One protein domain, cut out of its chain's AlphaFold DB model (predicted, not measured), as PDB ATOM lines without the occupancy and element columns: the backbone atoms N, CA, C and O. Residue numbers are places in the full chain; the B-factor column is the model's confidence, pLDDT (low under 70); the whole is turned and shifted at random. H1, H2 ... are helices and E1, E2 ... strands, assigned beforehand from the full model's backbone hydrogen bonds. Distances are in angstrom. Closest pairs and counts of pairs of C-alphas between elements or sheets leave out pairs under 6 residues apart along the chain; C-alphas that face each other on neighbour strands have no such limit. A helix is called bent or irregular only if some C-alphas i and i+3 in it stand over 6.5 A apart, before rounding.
ATOM      1  N   ASP A 776     164.905 162.318 177.644       80.50
ATOM      2  CA  ASP A 776     163.535 162.831 177.862       80.50
ATOM      3  C   ASP A 776     163.037 163.709 176.711       80.50
ATOM      4  O   ASP A 776     161.838 163.714 176.411       80.50
ATOM      5  N   THR A 777     163.941 164.429 176.045       71.62
ATOM      6  CA  THR A 777     163.609 165.240 174.872       71.62
ATOM      7  C   THR A 777     163.130 164.336 173.741       71.62
ATOM      8  O   THR A 777     162.013 164.517 173.254       71.62
ATOM      9  N   HIS A 778     163.885 163.284 173.411       71.06
ATOM     10  CA  HIS A 778     163.485 162.296 172.402       71.06
ATOM     11  C   HIS A 778     162.224 161.510 172.792       71.06
ATOM     12  O   HIS A 778     161.349 161.264 171.954       71.06
ATOM     13  N   LEU A 779     162.078 161.155 174.074       72.31
ATOM     14  CA  LEU A 779     160.859 160.529 174.586       72.31
ATOM     15  C   LEU A 779     159.647 161.448 174.402       72.31
ATOM     16  O   LEU A 779     158.578 160.960 174.047       72.31
ATOM     17  N   SER A 780     159.798 162.760 174.604       65.62
ATOM     18  CA  SER A 780     158.722 163.742 174.416       65.62
ATOM     19  C   SER A 780     158.257 163.826 172.970       65.62
ATOM     20  O   SER A 780     157.058 163.728 172.709       65.62
ATOM     21  N   THR A 781     159.197 164.020 172.047       60.25
ATOM     22  CA  THR A 781     158.906 164.364 170.652       60.25
ATOM     23  C   THR A 781     158.498 163.150 169.830       60.25
ATOM     24  O   THR A 781     157.569 163.227 169.035       60.25
ATOM     25  N   THR A 782     159.158 162.010 170.031       61.16
ATOM     26  CA  THR A 782     159.034 160.864 169.118       61.16
ATOM     27  C   THR A 782     158.149 159.761 169.685       61.16
ATOM     28  O   THR A 782     157.358 159.170 168.952       61.16
ATOM     29  N   ILE A 783     158.237 159.482 170.990       64.94
ATOM     30  CA  ILE A 783     157.509 158.362 171.608       64.94
ATOM     31  C   ILE A 783     156.187 158.823 172.220       64.94
ATOM     32  O   ILE A 783     155.149 158.269 171.867       64.94
ATOM     33  N   ARG A 784     156.203 159.837 173.097       67.12
ATOM     34  CA  ARG A 784     155.017 160.319 173.822       67.12
ATOM     35  C   ARG A 784     153.996 160.962 172.882       67.12
ATOM     36  O   ARG A 784     152.900 160.429 172.756       67.12
ATOM     37  N   HIS A 785     154.362 162.044 172.197       59.44
ATOM     38  CA  HIS A 785     153.428 162.798 171.345       59.44
ATOM     39  C   HIS A 785     153.386 162.341 169.877       59.44
ATOM     40  O   HIS A 785     152.540 162.799 169.116       59.44
ATOM     41  N   GLY A 786     154.278 161.426 169.485       56.75
ATOM     42  CA  GLY A 786     154.354 160.879 168.130       56.75
ATOM     43  C   GLY A 786     153.799 159.457 168.041       56.75
ATOM     44  O   GLY A 786     152.645 159.230 167.677       56.75
ATOM     45  N   ALA A 787     154.637 158.470 168.358       61.78
ATOM     46  CA  ALA A 787     154.350 157.070 168.066       61.78
ATOM     47  C   ALA A 787     153.287 156.449 168.985       61.78
ATOM     48  O   ALA A 787     152.355 155.830 168.480       61.78
ATOM     49  N   PHE A 788     153.397 156.580 170.309       67.44
ATOM     50  CA  PHE A 788     152.535 155.851 171.249       67.44
ATOM     51  C   PHE A 788     151.078 156.328 171.189       67.44
ATOM     52  O   PHE A 788     150.156 155.533 171.008       67.44
ATOM     53  N   GLU A 789     150.882 157.645 171.280       66.94
ATOM     54  CA  GLU A 789     149.574 158.290 171.155       66.94
ATOM     55  C   GLU A 789     148.955 158.031 169.773       66.94
ATOM     56  O   GLU A 789     147.781 157.663 169.682       66.94
ATOM     57  N   GLY A 790     149.753 158.129 168.703       64.81
ATOM     58  CA  GLY A 790     149.319 157.860 167.333       64.81
ATOM     59  C   GLY A 790     148.882 156.411 167.093       64.81
ATOM     60  O   GLY A 790     147.830 156.194 166.491       64.81
ATOM     61  N   HIS A 791     149.628 155.418 167.596       69.12
ATOM     62  CA  HIS A 791     149.293 153.996 167.424       69.12
ATOM     63  C   HIS A 791     148.013 153.602 168.168       69.12
ATOM     64  O   HIS A 791     147.227 152.821 167.642       69.12
ATOM     65  N   LEU A 792     147.768 154.155 169.361       71.06
ATOM     66  CA  LEU A 792     146.562 153.837 170.131       71.06
ATOM     67  C   LEU A 792     145.333 154.624 169.658       71.06
ATOM     68  O   LEU A 792     144.236 154.067 169.586       71.06
ATOM     69  N   ARG A 793     145.480 155.912 169.319       75.19
ATOM     70  CA  ARG A 793     144.344 156.734 168.866       75.19
ATOM     71  C   ARG A 793     143.982 156.508 167.405       75.19
ATOM     72  O   ARG A 793     142.803 156.602 167.068       75.19
ATOM     73  N   GLY A 794     144.956 156.230 166.541       73.31
ATOM     74  CA  GLY A 794     144.777 156.141 165.087       73.31
ATOM     75  C   GLY A 794     143.655 155.189 164.653       73.31
ATOM     76  O   GLY A 794     142.717 155.642 163.985       73.31
ATOM     77  N   PRO A 795     143.677 153.904 165.060       73.56
ATOM     78  CA  PRO A 795     142.638 152.934 164.701       73.56
ATOM     79  C   PRO A 795     141.245 153.326 165.223       73.56
ATOM     80  O   PRO A 795     140.249 153.236 164.501       73.56
ATOM     81  N   LEU A 796     141.173 153.852 166.451       80.88
ATOM     82  CA  LEU A 796     139.924 154.269 167.100       80.88
ATOM     83  C   LEU A 796     139.303 155.509 166.442       80.88
ATOM     84  O   LEU A 796     138.085 155.585 166.263       80.88
ATOM     85  N   ALA A 797     140.134 156.489 166.081       80.56
ATOM     86  CA  ALA A 797     139.707 157.712 165.414       80.56
ATOM     87  C   ALA A 797     139.256 157.440 163.972       80.56
ATOM     88  O   ALA A 797     138.223 157.964 163.550       80.56
ATOM     89  N   THR A 798     139.985 156.583 163.248       80.44
ATOM     90  CA  THR A 798     139.674 156.190 161.862       80.44
ATOM     91  C   THR A 798     138.317 155.493 161.770       80.44
ATOM     92  O   THR A 798     137.522 155.787 160.880       80.44
ATOM     93  N   GLU A 799     138.001 154.631 162.739       82.31
ATOM     94  CA  GLU A 799     136.699 153.964 162.827       82.31
ATOM     95  C   GLU A 799     135.614 154.813 163.516       82.31
ATOM     96  O   GLU A 799     134.485 154.351 163.671       82.31
ATOM     97  N   GLY A 800     135.905 156.060 163.901       83.56
ATOM     98  CA  GLY A 800     134.927 156.991 164.477       83.56
ATOM     99  C   GLY A 800     134.463 156.644 165.899       83.56
ATOM    100  O   GLY A 800     133.377 157.063 166.307       83.56
ATOM    101  N   LEU A 801     135.248 155.882 166.661       85.56
ATOM    102  CA  LEU A 801     134.884 155.407 168.002       85.56
ATOM    103  C   LEU A 801     135.183 156.423 169.119       85.56
ATOM    104  O   LEU A 801     134.654 156.284 170.220       85.56
ATOM    105  N   LEU A 802     135.997 157.449 168.839       86.62
ATOM    106  CA  LEU A 802     136.333 158.516 169.791       86.62
ATOM    107  C   LEU A 802     135.409 159.731 169.630       86.62
ATOM    108  O   LEU A 802     135.317 160.331 168.556       86.62
ATOM    109  N   CYS A 803     134.740 160.127 170.713       85.19
ATOM    110  CA  CYS A 803     133.887 161.315 170.744       85.19
ATOM    111  C   CYS A 803     134.714 162.611 170.715       85.19
ATOM    112  O   CYS A 803     135.716 162.741 171.412       85.19
ATOM    113  N   ARG A 804     134.246 163.624 169.971       79.44
ATOM    114  CA  ARG A 804     134.859 164.966 169.966       79.44
ATOM    115  C   ARG A 804     134.286 165.823 171.090       79.44
ATOM    116  O   ARG A 804     133.072 165.836 171.284       79.44
ATOM    117  N   THR A 805     135.125 166.592 171.776       72.19
ATOM    118  CA  THR A 805     134.692 167.474 172.874       72.19
ATOM    119  C   THR A 805     134.692 168.935 172.424       72.19
ATOM    120  O   THR A 805     135.715 169.443 171.973       72.19
ATOM    121  N   ARG A 806     133.560 169.638 172.561       64.81
ATOM    122  CA  ARG A 806     133.453 171.088 172.314       64.81
ATOM    123  C   ARG A 806     132.557 171.711 173.385       64.81
ATOM    124  O   ARG A 806     131.445 171.242 173.594       64.81
ATOM    125  N   ASN A 807     133.036 172.737 174.095       56.88
ATOM    126  CA  ASN A 807     132.303 173.409 175.187       56.88
ATOM    127  C   ASN A 807     131.720 172.452 176.252       56.88
ATOM    128  O   ASN A 807     130.572 172.602 176.658       56.88
ATOM    129  N   LYS A 808     132.504 171.457 176.699       59.69
ATOM    130  CA  LYS A 808     132.093 170.405 177.661       59.69
ATOM    131  C   LYS A 808     130.970 169.466 177.183       59.69
ATOM    132  O   LYS A 808     130.515 168.637 177.965       59.69
ATOM    133  N   ALA A 809     130.553 169.545 175.919       66.62
ATOM    134  CA  ALA A 809     129.653 168.582 175.294       66.62
ATOM    135  C   ALA A 809     130.442 167.614 174.397       66.62
ATOM    136  O   ALA A 809     131.350 168.026 173.669       66.62
ATOM    137  N   HIS A 810     130.092 166.327 174.459       76.81
ATOM    138  CA  HIS A 810     130.682 165.284 173.625       76.81
ATOM    139  C   HIS A 810     129.789 164.977 172.423       76.81
ATOM    140  O   HIS A 810     128.591 164.727 172.574       76.81
ATOM    141  N   TYR A 811     130.389 164.951 171.239       79.19
ATOM    142  CA  TYR A 811     129.706 164.717 169.974       79.19
ATOM    143  C   TYR A 811     130.207 163.428 169.328       79.19
ATOM    144  O   TYR A 811     131.417 163.202 169.223       79.19
ATOM    145  N   ILE A 812     129.264 162.607 168.867       82.31
ATOM    146  CA  ILE A 812     129.560 161.421 168.061       82.31
ATOM    147  C   ILE A 812     130.085 161.894 166.693       82.31
ATOM    148  O   ILE A 812     129.461 162.770 166.086       82.31
ATOM    149  N   PRO A 813     131.201 161.342 166.185       83.25
ATOM    150  CA  PRO A 813     131.702 161.659 164.850       83.25
ATOM    151  C   PRO A 813     130.663 161.409 163.750       83.25
ATOM    152  O   PRO A 813     129.868 160.475 163.836       83.25
ATOM    153  N   GLU A 814     130.706 162.201 162.675       82.31
ATOM    154  CA  GLU A 814     129.743 162.104 161.566       82.31
ATOM    155  C   GLU A 814     129.712 160.702 160.934       82.31
ATOM    156  O   GLU A 814     128.640 160.178 160.636       82.31
ATOM    157  N   LEU A 815     130.877 160.056 160.809       81.00
ATOM    158  CA  LEU A 815     131.007 158.678 160.322       81.00
ATOM    159  C   LEU A 815     130.177 157.694 161.158       81.00
ATOM    160  O   LEU A 815     129.468 156.846 160.618       81.00
ATOM    161  N   THR A 816     130.232 157.838 162.478       83.81
ATOM    162  CA  THR A 816     129.497 156.990 163.417       83.81
ATOM    163  C   THR A 816     128.024 157.364 163.444       83.81
ATOM    164  O   THR A 816     127.189 156.473 163.435       83.81
ATOM    165  N   MET A 817     127.668 158.647 163.338       82.81
ATOM    166  CA  MET A 817     126.268 159.068 163.184       82.81
ATOM    167  C   MET A 817     125.611 158.482 161.929       82.81
ATOM    168  O   MET A 817     124.471 158.030 161.997       82.81
ATOM    169  N   ARG A 818     126.333 158.406 160.801       83.81
ATOM    170  CA  ARG A 818     125.845 157.739 159.579       83.81
ATOM    171  C   ARG A 818     125.574 156.249 159.801       83.81
ATOM    172  O   ARG A 818     124.614 155.727 159.252       83.81
ATOM    173  N   ARG A 819     126.373 155.574 160.635       83.62
ATOM    174  CA  ARG A 819     126.167 154.162 161.018       83.62
ATOM    175  C   ARG A 819     124.995 153.952 161.982       83.62
ATOM    176  O   ARG A 819     124.638 152.808 162.231       83.62
ATOM    177  N   LEU A 820     124.419 155.024 162.528       85.44
ATOM    178  CA  LEU A 820     123.327 154.994 163.508       85.44
ATOM    179  C   LEU A 820     122.014 155.565 162.948       85.44
ATOM    180  O   LEU A 820     121.054 155.718 163.699       85.44
ATOM    181  N   SER A 821     121.941 155.883 161.648       83.06
ATOM    182  CA  SER A 821     120.791 156.577 161.043       83.06
ATOM    183  C   SER A 821     119.467 155.805 161.113       83.06
ATOM    184  O   SER A 821     118.408 156.392 160.921       83.06
ATOM    185  N   HIS A 822     119.514 154.492 161.359       84.56
ATOM    186  CA  HIS A 822     118.356 153.599 161.508       84.56
ATOM    187  C   HIS A 822     117.883 153.424 162.964       84.56
ATOM    188  O   HIS A 822     116.961 152.644 163.220       84.56
ATOM    189  N   LEU A 823     118.525 154.091 163.927       86.75
ATOM    190  CA  LEU A 823     118.178 154.026 165.349       86.75
ATOM    191  C   LEU A 823     117.274 155.192 165.769       86.75
ATOM    192  O   LEU A 823     117.277 156.260 165.160       86.75
ATOM    193  N   VAL A 824     116.501 154.987 166.837       86.69
ATOM    194  CA  VAL A 824     115.629 156.022 167.419       86.69
ATOM    195  C   VAL A 824     116.450 156.944 168.334       86.69
ATOM    196  O   VAL A 824     117.458 156.524 168.897       86.69
ATOM    197  N   GLU A 825     116.018 158.192 168.546       84.38
ATOM    198  CA  GLU A 825     116.753 159.196 169.345       84.38
ATOM    199  C   GLU A 825     117.161 158.696 170.748       84.38
ATOM    200  O   GLU A 825     118.263 158.972 171.219       84.38
ATOM    201  N   THR A 826     116.315 157.897 171.408       84.12
ATOM    202  CA  THR A 826     116.611 157.300 172.723       84.12
ATOM    203  C   THR A 826     117.739 156.263 172.678       84.12
ATOM    204  O   THR A 826     118.500 156.132 173.640       84.12
ATOM    205  N   GLU A 827     117.869 155.540 171.567       85.38
ATOM    206  CA  GLU A 827     118.933 154.567 171.303       85.38
ATOM    207  C   GLU A 827     120.230 155.284 170.917       85.38
ATOM    208  O   GLU A 827     121.291 154.953 171.441       85.38
ATOM    209  N   ILE A 828     120.147 156.325 170.083       85.75
ATOM    210  CA  ILE A 828     121.290 157.177 169.718       85.75
ATOM    211  C   ILE A 828     121.890 157.832 170.968       85.75
ATOM    212  O   ILE A 828     123.110 157.859 171.132       85.75
ATOM    213  N   ASP A 829     121.054 158.312 171.890       84.94
ATOM    214  CA  ASP A 829     121.506 158.885 173.160       84.94
ATOM    215  C   ASP A 829     122.133 157.833 174.101       84.94
ATOM    216  O   ASP A 829     123.073 158.125 174.846       84.94
ATOM    217  N   HIS A 830     121.687 156.572 174.034       88.25
ATOM    218  CA  HIS A 830     122.343 155.456 174.729       88.25
ATOM    219  C   HIS A 830     123.725 155.139 174.148       88.25
ATOM    220  O   HIS A 830     124.697 155.065 174.902       88.25
ATOM    221  N   VAL A 831     123.841 155.047 172.819       88.12
ATOM    222  CA  VAL A 831     125.122 154.848 172.120       88.12
ATOM    223  C   VAL A 831     126.088 155.994 172.423       88.12
ATOM    224  O   VAL A 831     127.256 155.750 172.729       88.12
ATOM    225  N   ARG A 832     125.595 157.240 172.440       87.75
ATOM    226  CA  ARG A 832     126.364 158.436 172.818       87.75
ATOM    227  C   ARG A 832     127.005 158.283 174.191       87.75
ATOM    228  O   ARG A 832     128.211 158.460 174.317       87.75
ATOM    229  N   ARG A 833     126.224 157.920 175.215       87.62
ATOM    230  CA  ARG A 833     126.747 157.707 176.577       87.62
ATOM    231  C   ARG A 833     127.805 156.606 176.628       87.62
ATOM    232  O   ARG A 833     128.815 156.778 177.309       87.62
ATOM    233  N   CYS A 834     127.597 155.507 175.902       89.81
ATOM    234  CA  CYS A 834     128.544 154.392 175.856       89.81
ATOM    235  C   CYS A 834     129.876 154.800 175.205       89.81
ATOM    236  O   CYS A 834     130.936 154.548 175.778       89.81
ATOM    237  N   LEU A 835     129.830 155.506 174.069       88.62
ATOM    238  CA  LEU A 835     131.023 156.003 173.374       88.62
ATOM    239  C   LEU A 835     131.761 157.087 174.164       88.62
ATOM    240  O   LEU A 835     132.988 157.099 174.172       88.62
ATOM    241  N   VAL A 836     131.044 157.967 174.873       88.88
ATOM    242  CA  VAL A 836     131.666 158.939 175.787       88.88
ATOM    243  C   VAL A 836     132.442 158.218 176.880       88.88
ATOM    244  O   VAL A 836     133.618 158.503 177.074       88.88
ATOM    245  N   ARG A 837     131.822 157.237 177.544       87.94
ATOM    246  CA  ARG A 837     132.463 156.481 178.626       87.94
ATOM    247  C   ARG A 837     133.679 155.687 178.137       87.94
ATOM    248  O   ARG A 837     134.682 155.622 178.840       87.94
ATOM    249  N   PHE A 838     133.600 155.120 176.933       89.25
ATOM    250  CA  PHE A 838     134.725 154.454 176.277       89.25
ATOM    251  C   PHE A 838     135.857 155.433 175.945       89.25
ATOM    252  O   PHE A 838     136.998 155.186 176.321       89.25
ATOM    253  N   THR A 839     135.529 156.573 175.326       89.06
ATOM    254  CA  THR A 839     136.494 157.636 175.000       89.06
ATOM    255  C   THR A 839     137.216 158.102 176.262       89.06
ATOM    256  O   THR A 839     138.438 158.111 176.286       89.06
ATOM    257  N   THR A 840     136.487 158.409 177.340       87.88
ATOM    258  CA  THR A 840     137.086 158.824 178.618       87.88
ATOM    259  C   THR A 840     138.052 157.774 179.161       87.88
ATOM    260  O   THR A 840     139.169 158.116 179.526       87.88
ATOM    261  N   ARG A 841     137.668 156.493 179.157       85.81
ATOM    262  CA  ARG A 841     138.502 155.410 179.696       85.81
ATOM    263  C   ARG A 841     139.783 155.179 178.887       85.81
ATOM    264  O   ARG A 841     140.828 154.903 179.469       85.81
ATOM    265  N   VAL A 842     139.709 155.282 177.559       83.06
ATOM    266  CA  VAL A 842     140.887 155.172 176.682       83.06
ATOM    267  C   VAL A 842     141.807 156.382 176.856       83.06
ATOM    268  O   VAL A 842     143.017 156.216 176.978       83.06
ATOM    269  N   GLU A 843     141.247 157.588 176.928       84.62
ATOM    270  CA  GLU A 843     142.016 158.822 177.124       84.62
ATOM    271  C   GLU A 843     142.701 158.882 178.498       84.62
ATOM    272  O   GLU A 843     143.868 159.257 178.585       84.62
ATOM    273  N   GLU A 844     142.029 158.440 179.566       87.12
ATOM    274  CA  GLU A 844     142.625 158.308 180.905       87.12
ATOM    275  C   GLU A 844     143.808 157.327 180.909       87.12
ATOM    276  O   GLU A 844     144.839 157.587 181.537       87.12
ATOM    277  N   MET A 845     143.693 156.213 180.179       83.25
ATOM    278  CA  MET A 845     144.780 155.248 180.028       83.25
ATOM    279  C   MET A 845     145.964 155.864 179.272       83.25
ATOM    280  O   MET A 845     147.095 155.782 179.750       83.25
ATOM    281  N   ILE A 846     145.717 156.510 178.129       81.69
ATOM    282  CA  ILE A 846     146.764 157.172 177.335       81.69
ATOM    283  C   ILE A 846     147.472 158.239 178.183       81.69
ATOM    284  O   ILE A 846     148.695 158.204 178.302       81.69
ATOM    285  N   SER A 847     146.719 159.120 178.850       83.56
ATOM    286  CA  SER A 847     147.266 160.150 179.746       83.56
ATOM    287  C   SER A 847     148.103 159.539 180.876       83.56
ATOM    288  O   SER A 847     149.226 159.982 181.107       83.56
ATOM    289  N   THR A 848     147.653 158.446 181.504       84.50
ATOM    290  CA  THR A 848     148.431 157.753 182.549       84.50
ATOM    291  C   THR A 848     149.801 157.292 182.039       84.50
ATOM    292  O   THR A 848     150.810 157.451 182.733       84.50
ATOM    293  N   TYR A 849     149.872 156.746 180.823       82.12
ATOM    294  CA  TYR A 849     151.142 156.310 180.245       82.12
ATOM    295  C   TYR A 849     152.040 157.486 179.839       82.12
ATOM    296  O   TYR A 849     153.239 157.441 180.108       82.12
ATOM    297  N   LEU A 850     151.482 158.554 179.267       80.19
ATOM    298  CA  LEU A 850     152.243 159.734 178.835       80.19
ATOM    299  C   LEU A 850     152.765 160.584 180.005       80.19
ATOM    300  O   LEU A 850     153.887 161.100 179.967       80.19
ATOM    301  N   GLU A 851     151.951 160.747 181.045       81.38
ATOM    302  CA  GLU A 851     152.240 161.643 182.166       81.38
ATOM    303  C   GLU A 851     153.014 160.955 183.291       81.38
ATOM    304  O   GLU A 851     153.760 161.630 183.999       81.38
ATOM    305  N   ARG A 852     152.871 159.629 183.461       81.19
ATOM    306  CA  ARG A 852     153.454 158.910 184.608       81.19
ATOM    307  C   ARG A 852     154.416 157.787 184.233       81.19
ATOM    308  O   ARG A 852     155.500 157.745 184.801       81.19
ATOM    309  N   ARG A 853     154.055 156.893 183.302       81.19
ATOM    310  CA  ARG A 853     154.817 155.648 183.042       81.19
ATOM    311  C   ARG A 853     155.981 155.823 182.060       81.19
ATOM    312  O   ARG A 853     157.110 155.479 182.391       81.19
ATOM    313  N   LEU A 854     155.754 156.408 180.881       82.44
ATOM    314  CA  LEU A 854     156.768 156.639 179.829       82.44
ATOM    315  C   LEU A 854     157.623 157.891 180.114       82.44
ATOM    316  O   LEU A 854     157.815 158.773 179.271       82.44
ATOM    317  N   ARG A 855     158.093 157.997 181.356       84.62
ATOM    318  CA  ARG A 855     158.909 159.086 181.899       84.62
ATOM    319  C   ARG A 855     160.140 158.493 182.575       84.62
ATOM    320  O   ARG A 855     160.142 157.324 182.965       84.62
ATOM    321  N   ILE A 856     161.169 159.316 182.747       88.25
ATOM    322  CA  ILE A 856     162.321 158.959 183.579       88.25
ATOM    323  C   ILE A 856     161.873 158.881 185.035       88.25
ATOM    324  O   ILE A 856     161.140 159.746 185.520       88.25
ATOM    325  N   LYS A 857     162.307 157.833 185.728       85.69
ATOM    326  CA  LYS A 857     162.022 157.610 187.139       85.69
ATOM    327  C   LYS A 857     162.773 158.631 187.987       85.69
ATOM    328  O   LYS A 857     163.999 158.652 188.000       85.69
ATOM    329  N   SER A 858     162.038 159.482 188.692       81.12
ATOM    330  CA  SER A 858     162.605 160.576 189.491       81.12
ATOM    331  C   SER A 858     161.712 160.912 190.689       81.12
ATOM    332  O   SER A 858     160.622 160.361 190.818       81.12
ATOM    333  N   SER A 859     162.138 161.820 191.575       72.94
ATOM    334  CA  SER A 859     161.288 162.269 192.693       72.94
ATOM    335  C   SER A 859     159.967 162.923 192.228       72.94
ATOM    336  O   SER A 859     158.929 162.579 192.793       72.94
ATOM    337  N   PRO A 860     159.953 163.790 191.190       71.00
ATOM    338  CA  PRO A 860     158.717 164.289 190.575       71.00
ATOM    339  C   PRO A 860     157.856 163.219 189.883       71.00
ATOM    340  O   PRO A 860     156.635 163.355 189.834       71.00
ATOM    341  N   THR A 861     158.476 162.170 189.332       77.56
ATOM    342  CA  THR A 861     157.822 161.095 188.560       77.56
ATOM    343  C   THR A 861     158.225 159.712 189.093       77.56
ATOM    344  O   THR A 861     159.003 158.998 188.450       77.56
ATOM    345  N   PRO A 862     157.715 159.303 190.271       81.25
ATOM    346  CA  PRO A 862     158.132 158.058 190.923       81.25
ATOM    347  C   PRO A 862     157.702 156.797 190.157       81.25
ATOM    348  O   PRO A 862     158.384 155.775 190.229       81.25
ATOM    349  N   ASP A 863     156.612 156.893 189.386       82.56
ATOM    350  CA  ASP A 863     156.058 155.813 188.556       82.56
ATOM    351  C   ASP A 863     156.716 155.702 187.165       82.56
ATOM    352  O   ASP A 863     156.293 154.877 186.350       82.56
ATOM    353  N   GLY A 864     157.725 156.538 186.883       87.31
ATOM    354  CA  GLY A 864     158.474 156.505 185.629       87.31
ATOM    355  C   GLY A 864     159.191 155.168 185.440       87.31
ATOM    356  O   GLY A 864     159.752 154.615 186.387       87.31
ATOM    357  N   MET A 865     159.161 154.644 184.217       83.31
ATOM    358  CA  MET A 865     159.704 153.325 183.886       83.31
ATOM    359  C   MET A 865     161.133 153.367 183.339       83.31
ATOM    360  O   MET A 865     161.801 152.342 183.347       83.31
ATOM    361  N   PHE A 866     161.640 154.527 182.910       86.56
ATOM    362  CA  PHE A 866     163.057 154.658 182.553       86.56
ATOM    363  C   PHE A 866     163.896 154.887 183.811       86.56
ATOM    364  O   PHE A 866     163.928 155.997 184.345       86.56
ATOM    365  N   ALA A 867     164.555 153.838 184.303       86.44
ATOM    366  CA  ALA A 867     165.345 153.876 185.528       86.44
ATOM    367  C   ALA A 867     166.848 153.895 185.213       86.44
ATOM    368  O   ALA A 867     167.417 152.898 184.788       86.44
ATOM    369  N   LEU A 868     167.506 155.027 185.484       86.25
ATOM    370  CA  LEU A 868     168.957 155.197 185.310       86.25
ATOM    371  C   LEU A 868     169.725 155.066 186.637       86.25
ATOM    372  O   LEU A 868     170.778 155.671 186.836       86.25
ATOM    373  N   PHE A 869     169.184 154.295 187.580       79.69
ATOM    374  CA  PHE A 869     169.848 154.025 188.852       79.69
ATOM    375  C   PHE A 869     170.831 152.867 188.676       79.69
ATOM    376  O   PHE A 869     170.445 151.788 188.237       79.69
ATOM    377  N   VAL A 870     172.095 153.096 189.027       80.69
ATOM    378  CA  VAL A 870     173.128 152.054 189.045       80.69
ATOM    379  C   VAL A 870     173.301 151.538 190.464       80.69
ATOM    380  O   VAL A 870     173.442 152.320 191.405       80.69
ATOM    381  N   GLU A 871     173.329 150.215 190.603       78.94
ATOM    382  CA  GLU A 871     173.702 149.559 191.853       78.94
ATOM    383  C   GLU A 871     175.194 149.776 192.169       78.94
ATOM    384  O   GLU A 871     176.018 149.716 191.250       78.94
ATOM    385  N   PRO A 872     175.569 149.986 193.448       74.25
ATOM    386  CA  PRO A 872     176.949 150.289 193.838       74.25
ATOM    387  C   PRO A 872     177.991 149.305 193.294       74.25
ATOM    388  O   PRO A 872     179.035 149.736 192.808       74.25
ATOM    389  N   ASP A 873     177.684 148.006 193.297       76.25
ATOM    390  CA  ASP A 873     178.603 146.955 192.844       76.25
ATOM    391  C   ASP A 873     178.920 147.079 191.349       76.25
ATOM    392  O   ASP A 873     180.080 147.029 190.942       76.25
ATOM    393  N   SER A 874     177.908 147.350 190.523       78.94
ATOM    394  CA  SER A 874     178.109 147.527 189.083       78.94
ATOM    395  C   SER A 874     178.869 148.815 188.757       78.94
ATOM    396  O   SER A 874     179.577 148.893 187.754       78.94
ATOM    397  N   LEU A 875     178.755 149.834 189.610       81.69
ATOM    398  CA  LEU A 875     179.555 151.042 189.471       81.69
ATOM    399  C   LEU A 875     181.022 150.802 189.862       81.69
ATOM    400  O   LEU A 875     181.924 151.327 189.208       81.69
ATOM    401  N   ALA A 876     181.260 149.985 190.892       78.44
ATOM    402  CA  ALA A 876     182.596 149.574 191.310       78.44
ATOM    403  C   ALA A 876     183.312 148.738 190.233       78.44
ATOM    404  O   ALA A 876     184.518 148.871 190.042       78.44
ATOM    405  N   GLU A 877     182.584 147.919 189.470       83.12
ATOM    406  CA  GLU A 877     183.149 147.207 188.316       83.12
ATOM    407  C   GLU A 877     183.721 148.170 187.272       83.12
ATOM    408  O   GLU A 877     184.847 147.978 186.818       83.12
ATOM    409  N   ILE A 878     182.989 149.236 186.927       85.31
ATOM    410  CA  ILE A 878     183.467 150.238 185.962       85.31
ATOM    411  C   ILE A 878     184.664 150.993 186.542       85.31
ATOM    412  O   ILE A 878     185.660 151.178 185.843       85.31
ATOM    413  N   SER A 879     184.607 151.389 187.814       84.81
ATOM    414  CA  SER A 879     185.690 152.142 188.455       84.81
ATOM    415  C   SER A 879     187.009 151.353 188.475       84.81
ATOM    416  O   SER A 879     188.057 151.895 188.130       84.81
ATOM    417  N   ASN A 880     186.950 150.041 188.728       82.56
ATOM    418  CA  ASN A 880     188.111 149.142 188.722       82.56
ATOM    419  C   ASN A 880     188.786 148.996 187.346       82.56
ATOM    420  O   ASN A 880     189.921 148.527 187.268       82.56
ATOM    421  N   THR A 881     188.115 149.384 186.257       83.31
ATOM    422  CA  THR A 881     188.700 149.364 184.904       83.31
ATOM    423  C   THR A 881     189.479 150.632 184.553       83.31
ATOM    424  O   THR A 881     190.098 150.689 183.487       83.31
ATOM    425  N   ILE A 882     189.429 151.661 185.399       85.38
ATOM    426  CA  ILE A 882     190.145 152.921 185.192       85.38
ATOM    427  C   ILE A 882     191.553 152.785 185.759       85.38
ATOM    428  O   ILE A 882     191.750 152.226 186.833       85.38
ATOM    429  N   ASN A 883     192.539 153.286 185.028       83.19
ATOM    430  CA  ASN A 883     193.937 153.357 185.437       83.19
ATOM    431  C   ASN A 883     194.539 154.719 185.038       83.19
ATOM    432  O   ASN A 883     193.865 155.573 184.452       83.19
ATOM    433  N   SER A 884     195.823 154.930 185.334       77.00
ATOM    434  CA  SER A 884     196.542 156.168 185.007       77.00
ATOM    435  C   SER A 884     196.503 156.530 183.514       77.00
ATOM    436  O   SER A 884     196.418 157.716 183.183       77.00
ATOM    437  N   GLU A 885     196.488 155.539 182.622       81.75
ATOM    438  CA  GLU A 885     196.504 155.710 181.162       81.75
ATOM    439  C   GLU A 885     195.109 155.917 180.549       81.75
ATOM    440  O   GLU A 885     195.006 156.454 179.452       81.75
ATOM    441  N   THR A 886     194.035 155.565 181.263       86.88
ATOM    442  CA  THR A 886     192.655 155.608 180.740       86.88
ATOM    443  C   THR A 886     192.269 157.027 180.334       86.88
ATOM    444  O   THR A 886     192.250 157.929 181.170       86.88
ATOM    445  N   THR A 887     191.964 157.264 179.065       87.12
ATOM    446  CA  THR A 887     191.646 158.617 178.583       87.12
ATOM    447  C   THR A 887     190.291 159.116 179.097       87.12
ATOM    448  O   THR A 887     189.439 158.331 179.515       87.12
ATOM    449  N   LEU A 888     190.078 160.440 179.071       85.50
ATOM    450  CA  LEU A 888     188.761 161.028 179.349       85.50
ATOM    451  C   LEU A 888     187.694 160.413 178.445       85.50
ATOM    452  O   LEU A 888     186.596 160.098 178.906       85.50
ATOM    453  N   ASP A 889     188.055 160.199 177.181       81.88
ATOM    454  CA  ASP A 889     187.145 159.652 176.199       81.88
ATOM    455  C   ASP A 889     186.705 158.232 176.547       81.88
ATOM    456  O   ASP A 889     185.509 157.950 176.572       81.88
ATOM    457  N   GLU A 890     187.641 157.371 176.940       86.25
ATOM    458  CA  GLU A 890     187.321 156.014 177.379       86.25
ATOM    459  C   GLU A 890     186.408 155.981 178.608       86.25
ATOM    460  O   GLU A 890     185.534 155.118 178.698       86.25
ATOM    461  N   VAL A 891     186.596 156.892 179.571       88.56
ATOM    462  CA  VAL A 891     185.723 156.966 180.755       88.56
ATOM    463  C   VAL A 891     184.326 157.429 180.358       88.56
ATOM    464  O   VAL A 891     183.342 156.814 180.775       88.56
ATOM    465  N   ALA A 892     184.229 158.474 179.534       86.69
ATOM    466  CA  ALA A 892     182.958 158.976 179.030       86.69
ATOM    467  C   ALA A 892     182.190 157.885 178.268       86.69
ATOM    468  O   ALA A 892     181.025 157.636 178.579       86.69
ATOM    469  N   ASP A 893     182.855 157.171 177.355       86.94
ATOM    470  CA  ASP A 893     182.251 156.097 176.561       86.94
ATOM    471  C   ASP A 893     181.708 154.973 177.459       86.94
ATOM    472  O   ASP A 893     180.591 154.494 177.262       86.94
ATOM    473  N   ARG A 894     182.453 154.578 178.503       89.81
ATOM    474  CA  ARG A 894     182.017 153.546 179.465       89.81
ATOM    475  C   ARG A 894     180.793 153.982 180.272       89.81
ATOM    476  O   ARG A 894     179.874 153.185 180.468       89.81
ATOM    477  N   LEU A 895     180.762 155.230 180.744       91.12
ATOM    478  CA  LEU A 895     179.637 155.764 181.520       91.12
ATOM    479  C   LEU A 895     178.379 155.939 180.652       91.12
ATOM    480  O   LEU A 895     177.282 155.579 181.085       91.12
ATOM    481  N   VAL A 896     178.532 156.420 179.414       89.00
ATOM    482  CA  VAL A 896     177.434 156.529 178.437       89.00
ATOM    483  C   VAL A 896     176.907 155.144 178.060       89.00
ATOM    484  O   VAL A 896     175.697 154.920 178.099       89.00
ATOM    485  N   ALA A 897     177.790 154.175 177.803       88.44
ATOM    486  CA  ALA A 897     177.396 152.792 177.541       88.44
ATOM    487  C   ALA A 897     176.599 152.184 178.708       88.44
ATOM    488  O   ALA A 897     175.628 151.455 178.489       88.44
ATOM    489  N   LYS A 898     176.953 152.517 179.957       91.06
ATOM    490  CA  LYS A 898     176.185 152.081 181.130       91.06
ATOM    491  C   LYS A 898     174.782 152.692 181.169       91.06
ATOM    492  O   LYS A 898     173.832 151.984 181.503       91.06
ATOM    493  N   CYS A 899     174.637 153.967 180.803       90.38
ATOM    494  CA  CYS A 899     173.330 154.619 180.693       90.38
ATOM    495  C   CYS A 899     172.457 153.944 179.624       90.38
ATOM    496  O   CYS A 899     171.285 153.666 179.881       90.38
ATOM    497  N   TRP A 900     173.039 153.599 178.471       87.75
ATOM    498  CA  TRP A 900     172.352 152.838 177.424       87.75
ATOM    499  C   TRP A 900     171.892 151.461 177.897       87.75
ATOM    500  O   TRP A 900     170.728 151.124 177.710       87.75
ATOM    501  N   ALA A 901     172.748 150.700 178.583       86.06
ATOM    502  CA  ALA A 901     172.374 149.385 179.105       86.06
ATOM    503  C   ALA A 901     171.160 149.451 180.057       86.06
ATOM    504  O   ALA A 901     170.291 148.580 180.031       86.06
ATOM    505  N   LEU A 902     171.071 150.503 180.877       88.75
ATOM    506  CA  LEU A 902     169.921 150.735 181.758       88.75
ATOM    507  C   LEU A 902     168.669 151.186 181.000       88.75
ATOM    508  O   LEU A 902     167.560 150.758 181.330       88.75
ATOM    509  N   ALA A 903     168.831 152.021 179.972       85.56
ATOM    510  CA  ALA A 903     167.735 152.414 179.094       85.56
ATOM    511  C   ALA A 903     167.168 151.205 178.328       85.56
ATOM    512  O   ALA A 903     165.949 151.058 178.248       85.56
ATOM    513  N   ASP A 904     168.028 150.305 177.845       83.00
ATOM    514  CA  ASP A 904     167.636 149.060 177.178       83.00
ATOM    515  C   ASP A 904     166.884 148.121 178.128       83.00
ATOM    516  O   ASP A 904     165.809 147.628 177.784       83.00
ATOM    517  N   SER A 905     167.382 147.937 179.356       83.81
ATOM    518  CA  SER A 905     166.674 147.159 180.382       83.81
ATOM    519  C   SER A 905     165.292 147.748 180.681       83.81
ATOM    520  O   SER A 905     164.298 147.025 180.732       83.81
ATOM    521  N   SER A 906     165.210 149.076 180.806       86.38
ATOM    522  CA  SER A 906     163.941 149.784 181.004       86.38
ATOM    523  C   SER A 906     162.986 149.580 179.820       86.38
ATOM    524  O   SER A 906     161.780 149.437 180.009       86.38
ATOM    525  N   MET A 907     163.497 149.538 178.584       77.69
ATOM    526  CA  MET A 907     162.679 149.284 177.396       77.69
ATOM    527  C   MET A 907     162.066 147.886 177.387       77.69
ATOM    528  O   MET A 907     160.910 147.746 176.991       77.69
ATOM    529  N   GLU A 908     162.805 146.861 177.809       77.50
ATOM    530  CA  GLU A 908     162.265 145.502 177.908       77.50
ATOM    531  C   GLU A 908     161.138 145.418 178.949       77.50
ATOM    532  O   GLU A 908     160.079 144.850 178.674       77.50
ATOM    533  N   GLU A 909     161.299 146.079 180.099       79.44
ATOM    534  CA  GLU A 909     160.233 146.188 181.103       79.44
ATOM    535  C   GLU A 909     158.998 146.921 180.561       79.44
ATOM    536  O   GLU A 909     157.867 146.470 180.747       79.44
ATOM    537  N   ILE A 910     159.200 148.020 179.828       79.50
ATOM    538  CA  ILE A 910     158.112 148.763 179.178       79.50
ATOM    539  C   ILE A 910     157.394 147.888 178.144       79.50
ATOM    540  O   ILE A 910     156.164 147.888 178.098       79.50
ATOM    541  N   ARG A 911     158.121 147.116 177.327       72.00
ATOM    542  CA  ARG A 911     157.524 146.193 176.343       72.00
ATOM    543  C   ARG A 911     156.654 145.137 177.021       72.00
ATOM    544  O   ARG A 911     155.550 144.872 176.545       72.00
ATOM    545  N   LEU A 912     157.120 144.568 178.133       73.31
ATOM    546  CA  LEU A 912     156.365 143.591 178.920       73.31
ATOM    547  C   LEU A 912     155.098 144.201 179.541       73.31
ATOM    548  O   LEU A 912     154.021 143.608 179.434       73.31
ATOM    549  N   GLU A 913     155.190 145.395 180.130       77.88
ATOM    550  CA  GLU A 913     154.043 146.103 180.722       77.88
ATOM    551  C   GLU A 913     153.002 146.486 179.657       77.88
ATOM    552  O   GLU A 913     151.801 146.278 179.843       77.88
ATOM    553  N   LEU A 914     153.448 146.983 178.497       72.38
ATOM    554  CA  LEU A 914     152.558 147.295 177.376       72.38
ATOM    555  C   LEU A 914     151.879 146.037 176.819       72.38
ATOM    556  O   LEU A 914     150.677 146.048 176.545       72.38
ATOM    557  N   GLY A 915     152.627 144.938 176.693       64.94
ATOM    558  CA  GLY A 915     152.114 143.660 176.196       64.94
ATOM    559  C   GLY A 915     151.100 142.981 177.122       64.94
ATOM    560  O   GLY A 915     150.296 142.177 176.649       64.94
ATOM    561  N   THR A 916     151.106 143.311 178.416       73.75
ATOM    562  CA  THR A 916     150.255 142.679 179.436       73.75
ATOM    563  C   THR A 916     149.179 143.634 179.954       73.75
ATOM    564  O   THR A 916     147.997 143.487 179.639       73.75
ATOM    565  N   SER A 917     149.588 144.637 180.727       73.38
ATOM    566  CA  SER A 917     148.734 145.584 181.438       73.38
ATOM    567  C   SER A 917     147.999 146.509 180.472       73.38
ATOM    568  O   SER A 917     146.768 146.549 180.490       73.38
ATOM    569  N   ALA A 918     148.705 147.221 179.584       70.25
ATOM    570  CA  ALA A 918     148.053 148.154 178.654       70.25
ATOM    571  C   ALA A 918     147.057 147.429 177.738       70.25
ATOM    572  O   ALA A 918     145.902 147.843 177.619       70.25
ATOM    573  N   ARG A 919     147.473 146.290 177.174       70.19
ATOM    574  CA  ARG A 919     146.616 145.430 176.356       70.19
ATOM    575  C   ARG A 919     145.348 144.995 177.095       70.19
ATOM    576  O   ARG A 919     144.252 145.172 176.569       70.19
ATOM    577  N   SER A 920     145.474 144.497 178.325       74.25
ATOM    578  CA  SER A 920     144.322 144.069 179.130       74.25
ATOM    579  C   SER A 920     143.340 145.216 179.413       74.25
ATOM    580  O   SER A 920     142.122 145.030 179.346       74.25
ATOM    581  N   HIS A 921     143.842 146.429 179.671       77.12
ATOM    582  CA  HIS A 921     142.994 147.605 179.881       77.12
ATOM    583  C   HIS A 921     142.207 147.991 178.620       77.12
ATOM    584  O   HIS A 921     141.015 148.305 178.727       77.12
ATOM    585  N   VAL A 922     142.840 147.926 177.444       75.12
ATOM    586  CA  VAL A 922     142.195 148.178 176.145       75.12
ATOM    587  C   VAL A 922     141.144 147.109 175.842       75.12
ATOM    588  O   VAL A 922     139.993 147.448 175.563       75.12
ATOM    589  N   GLU A 923     141.485 145.824 175.982       78.31
ATOM    590  CA  GLU A 923     140.554 144.702 175.784       78.31
ATOM    591  C   GLU A 923     139.344 144.801 176.731       78.31
ATOM    592  O   GLU A 923     138.194 144.604 176.322       78.31
ATOM    593  N   SER A 924     139.564 145.195 177.989       82.94
ATOM    594  CA  SER A 924     138.486 145.427 178.956       82.94
ATOM    595  C   SER A 924     137.589 146.602 178.551       82.94
ATOM    596  O   SER A 924     136.366 146.515 178.685       82.94
ATOM    597  N   ALA A 925     138.165 147.692 178.031       82.38
ATOM    598  CA  ALA A 925     137.406 148.853 177.573       82.38
ATOM    599  C   ALA A 925     136.510 148.514 176.369       82.38
ATOM    600  O   ALA A 925     135.335 148.886 176.363       82.38
ATOM    601  N   PHE A 926     137.028 147.762 175.395       82.75
ATOM    602  CA  PHE A 926     136.253 147.281 174.248       82.75
ATOM    603  C   PHE A 926     135.150 146.302 174.654       82.75
ATOM    604  O   PHE A 926     134.003 146.460 174.234       82.75
ATOM    605  N   THR A 927     135.468 145.334 175.517       84.38
ATOM    606  CA  THR A 927     134.484 144.374 176.043       84.38
ATOM    607  C   THR A 927     133.334 145.095 176.745       84.38
ATOM    608  O   THR A 927     132.162 144.836 176.465       84.38
ATOM    609  N   ALA A 928     133.659 146.064 177.607       87.06
ATOM    610  CA  ALA A 928     132.667 146.871 178.302       87.06
ATOM    611  C   ALA A 928     131.835 147.728 177.336       87.06
ATOM    612  O   ALA A 928     130.638 147.898 177.554       87.06
ATOM    613  N   LEU A 929     132.437 148.277 176.274       88.62
ATOM    614  CA  LEU A 929     131.701 149.034 175.262       88.62
ATOM    615  C   LEU A 929     130.644 148.155 174.578       88.62
ATOM    616  O   LEU A 929     129.485 148.556 174.523       88.62
ATOM    617  N   ILE A 930     131.020 146.960 174.115       86.31
ATOM    618  CA  ILE A 930     130.097 146.022 173.454       86.31
ATOM    619  C   ILE A 930     128.966 145.620 174.406       86.31
ATOM    620  O   ILE A 930     127.797 145.758 174.053       86.31
ATOM    621  N   GLN A 931     129.302 145.210 175.633       87.56
ATOM    622  CA  GLN A 931     128.312 144.782 176.622       87.56
ATOM    623  C   GLN A 931     127.297 145.893 176.933       87.56
ATOM    624  O   GLN A 931     126.095 145.650 176.890       87.56
ATOM    625  N   ASN A 932     127.761 147.126 177.175       89.50
ATOM    626  CA  ASN A 932     126.882 148.263 177.474       89.50
ATOM    627  C   ASN A 932     125.997 148.660 176.276       89.50
ATOM    628  O   ASN A 932     124.882 149.148 176.466       89.50
ATOM    629  N   LEU A 933     126.471 148.483 175.038       87.56
ATOM    630  CA  LEU A 933     125.669 148.747 173.838       87.56
ATOM    631  C   LEU A 933     124.531 147.721 173.692       87.56
ATOM    632  O   LEU A 933     123.391 148.108 173.418       87.56
ATOM    633  N   GLU A 934     124.820 146.441 173.937       87.00
ATOM    634  CA  GLU A 934     123.866 145.330 173.810       87.00
ATOM    635  C   GLU A 934     122.799 145.291 174.928       87.00
ATOM    636  O   GLU A 934     121.777 144.627 174.773       87.00
ATOM    637  N   GLU A 935     122.960 146.054 176.020       86.12
ATOM    638  CA  GLU A 935     121.960 146.155 177.102       86.12
ATOM    639  C   GLU A 935     120.600 146.710 176.648       86.12
ATOM    640  O   GLU A 935     119.570 146.388 177.243       86.12
ATOM    641  N   LYS A 936     120.582 147.587 175.633       82.50
ATOM    642  CA  LYS A 936     119.358 148.285 175.187       82.50
ATOM    643  C   LYS A 936     119.050 148.154 173.703       82.50
ATOM    644  O   LYS A 936     117.953 148.527 173.295       82.50
ATOM    645  N   ILE A 937     119.990 147.668 172.896       86.12
ATOM    646  CA  ILE A 937     119.845 147.581 171.442       86.12
ATOM    647  C   ILE A 937     120.243 146.169 171.015       86.12
ATOM    648  O   ILE A 937     121.290 145.667 171.414       86.12
ATOM    649  N   SER A 938     119.405 145.510 170.210       81.75
ATOM    650  CA  SER A 938     119.695 144.155 169.740       81.75
ATOM    651  C   SER A 938     120.926 144.124 168.831       81.75
ATOM    652  O   SER A 938     121.171 145.039 168.041       81.75
ATOM    653  N   ARG A 939     121.679 143.024 168.906       76.81
ATOM    654  CA  ARG A 939     122.948 142.832 168.190       76.81
ATOM    655  C   ARG A 939     122.833 143.022 166.672       76.81
ATOM    656  O   ARG A 939     123.692 143.652 166.068       76.81
ATOM    657  N   GLU A 940     121.731 142.575 166.068       78.00
ATOM    658  CA  GLU A 940     121.448 142.758 164.631       78.00
ATOM    659  C   GLU A 940     121.370 144.237 164.221       78.00
ATOM    660  O   GLU A 940     121.794 144.609 163.130       78.00
ATOM    661  N   ARG A 941     120.870 145.103 165.110       80.56
ATOM    662  CA  ARG A 941     120.722 146.543 164.855       80.56
ATOM    663  C   ARG A 941     121.995 147.334 165.164       80.56
ATOM    664  O   ARG A 941     122.094 148.484 164.745       80.56
ATOM    665  N   LEU A 942     122.966 146.734 165.854       84.44
ATOM    666  CA  LEU A 942     124.280 147.322 166.139       84.44
ATOM    667  C   LEU A 942     125.379 146.872 165.170       84.44
ATOM    668  O   LEU A 942     126.485 147.404 165.251       84.44
ATOM    669  N   LEU A 943     125.077 145.953 164.245       80.31
ATOM    670  CA  LEU A 943     126.054 145.302 163.366       80.31
ATOM    671  C   LEU A 943     127.066 146.274 162.708       80.31
ATOM    672  O   LEU A 943     128.271 146.040 162.822       80.31
ATOM    673  N   PRO A 944     126.648 147.427 162.134       82.00
ATOM    674  CA  PRO A 944     127.587 148.377 161.524       82.00
ATOM    675  C   PRO A 944     128.577 149.019 162.511       82.00
ATOM    676  O   PRO A 944     129.677 149.412 162.116       82.00
ATOM    677  N   LEU A 945     128.191 149.162 163.784       83.44
ATOM    678  CA  LEU A 945     129.034 149.707 164.852       83.44
ATOM    679  C   LEU A 945     129.913 148.617 165.480       83.44
ATOM    680  O   LEU A 945     131.083 148.871 165.754       83.44
ATOM    681  N   THR A 946     129.396 147.401 165.663       82.12
ATOM    682  CA  THR A 946     130.187 146.270 166.175       82.12
ATOM    683  C   THR A 946     131.280 145.842 165.199       82.12
ATOM    684  O   THR A 946     132.381 145.521 165.637       82.12
ATOM    685  N   ASP A 947     131.040 145.931 163.888       80.06
ATOM    686  CA  ASP A 947     132.068 145.665 162.871       80.06
ATOM    687  C   ASP A 947     133.192 146.711 162.904       80.06
ATOM    688  O   ASP A 947     134.360 146.393 162.685       80.06
ATOM    689  N   ALA A 948     132.853 147.969 163.198       80.88
ATOM    690  CA  ALA A 948     133.836 149.035 163.378       80.88
ATOM    691  C   ALA A 948     134.682 148.836 164.638       80.88
ATOM    692  O   ALA A 948     135.896 149.026 164.601       80.88
ATOM    693  N   ILE A 949     134.050 148.396 165.727       83.31
ATOM    694  CA  ILE A 949     134.738 148.010 166.961       83.31
ATOM    695  C   ILE A 949     135.706 146.845 166.696       83.31
ATOM    696  O   ILE A 949     136.858 146.909 167.115       83.31
ATOM    697  N   ALA A 950     135.278 145.820 165.952       75.12
ATOM    698  CA  ALA A 950     136.115 144.667 165.629       75.12
ATOM    699  C   ALA A 950     137.332 145.034 164.759       75.12
ATOM    700  O   ALA A 950     138.435 144.561 165.030       75.12
ATOM    701  N   ARG A 951     137.162 145.911 163.758       75.62
ATOM    702  CA  ARG A 951     138.281 146.402 162.933       75.62
ATOM    703  C   ARG A 951     139.278 147.220 163.747       75.62
ATOM    704  O   ARG A 951     140.474 146.965 163.649       75.62
ATOM    705  N   ALA A 952     138.795 148.134 164.588       74.69
ATOM    706  CA  ALA A 952     139.657 148.946 165.444       74.69
ATOM    707  C   ALA A 952     140.412 148.123 166.503       74.69
ATOM    708  O   ALA A 952     141.484 148.530 166.920       74.69
ATOM    709  N   HIS A 953     139.859 146.984 166.930       71.75
ATOM    710  CA  HIS A 953     140.493 146.054 167.872       71.75
ATOM    711  C   HIS A 953     141.537 145.130 167.209       71.75
ATOM    712  O   HIS A 953     142.376 144.551 167.892       71.75
ATOM    713  N   SER A 954     141.451 144.915 165.891       59.09
ATOM    714  CA  SER A 954     142.339 143.996 165.156       59.09
ATOM    715  C   SER A 954     143.676 144.604 164.717       59.09
ATOM    716  O   SER A 954     144.555 143.863 164.277       59.09
ATOM    717  N   VAL A 955     143.794 145.931 164.816       51.56
ATOM    718  CA  VAL A 955     144.989 146.743 164.538       51.56
ATOM    719  C   VAL A 955     145.677 147.043 165.857       51.56
ATOM    720  O   VAL A 955     146.921 146.929 165.893       51.56
TER     721      VAL A 955
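Overview. This is residues 776 to 955 of the 955 residues of an uncharacterized protein of Burkholderia cenocepacia (strain AU 1054) (UniProt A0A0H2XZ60). A long, slender rod of helices: at one end H1b, H3, H5b and H6 run roughly side by side as a loose up-and-down bundle, each running against the one before it in the chain, and at the other end the arm H5a of the longest helix carries the rod onward, with the short H4 close to it. The small hairpin of E1 and E2 sits beside H3, and residues 883 to 889 stand free beyond H4. The printed part has 180 residues, with six named helices and two named strands in the order H1 E1 E2 H2 H3 H4 H5 H6; the one sheet, E1 - E2, is antiparallel, and the class is mostly helix. The whole is loose, with a radius of gyration of the C-alphas of 23.2 A and spans of 83 by 30 by 25 A.

Along the chain. H1, residues 776 to 798, begins with C-alpha 776 at (163.535, 162.831, 177.862); by its hydrogen bonds it was assigned as one helix, but it is bent, with C-alphas 785 and 788 7.0 A apart, into H1a, residues 776 to 785, and H1b, residues 788 to 798. H1b is itself irregular, with C-alphas 792 and 795 6.8 A apart. E1 is residues 804 to 806, E2 residues 809 to 811 and H2 residues 814 to 818. H3, residues 825 to 853, is 40.6 A long, and H4 is residues 872 to 879. H5, residues 888 to 934, was likewise assigned as one helix by its hydrogen bonds but is bent, with C-alphas 915 and 918 6.5 A apart, into H5a, residues 888 to 915, 40.7 A long, and H5b, residues 918 to 934, 24.8 A long. H6, residues 939 to 954, is irregular, with C-alphas 941 and 944 7.8 A apart, and ends with C-alpha 954 at (142.339, 143.996, 165.156).

Arrangement. H3 and H5b touch, opposite ways at a shallow tilt of 9 degrees, the closest C-alphas being those of Cys 834 and Leu 929, 6.2 A apart. H5b and H6 form a helical hairpin, closest at the C-alphas of Ile 930 and Thr 946, 7.3 A. H1b and H6 only just touch, only at their ends, with 3 pairs of C-alphas within 8 A, the closest those of Pro 795 and Ala 952, 5.0 A. H1a is close to H3 but not clearly touching, at Arg 784 and Leu 850, C-alphas 5.8 A apart. H2 is close to H6 but not clearly touching, at Thr 816 and Leu 945, C-alphas 7.4 A apart. H4 is close to H5a but not clearly touching, at Ile 878 and Arg 894, C-alphas 7.4 A apart. The hairpin E1 and E2 has N 811 and O 804 within hydrogen-bond range at 2.8 A. Every O i to N i+4 pair is within range in H2, H3, H5a and H5b, against 4 of 6 in H1a, 5 of 7 in H1b, 3 of 4 in H4 and 9 of 12 in H6.

Size, cuts and confidence. The C-alphas of Val 824 and Ser 884, the two farthest apart, are 82.8 A apart. The printed part has no cut and ends at the chain's last residue; the link from H3 to H4 is long, with 18 residues. Mean pLDDT of the printed part is 80.2, with residues 780 to 791, 806 to 809, 915 and 954 to 955 under 70.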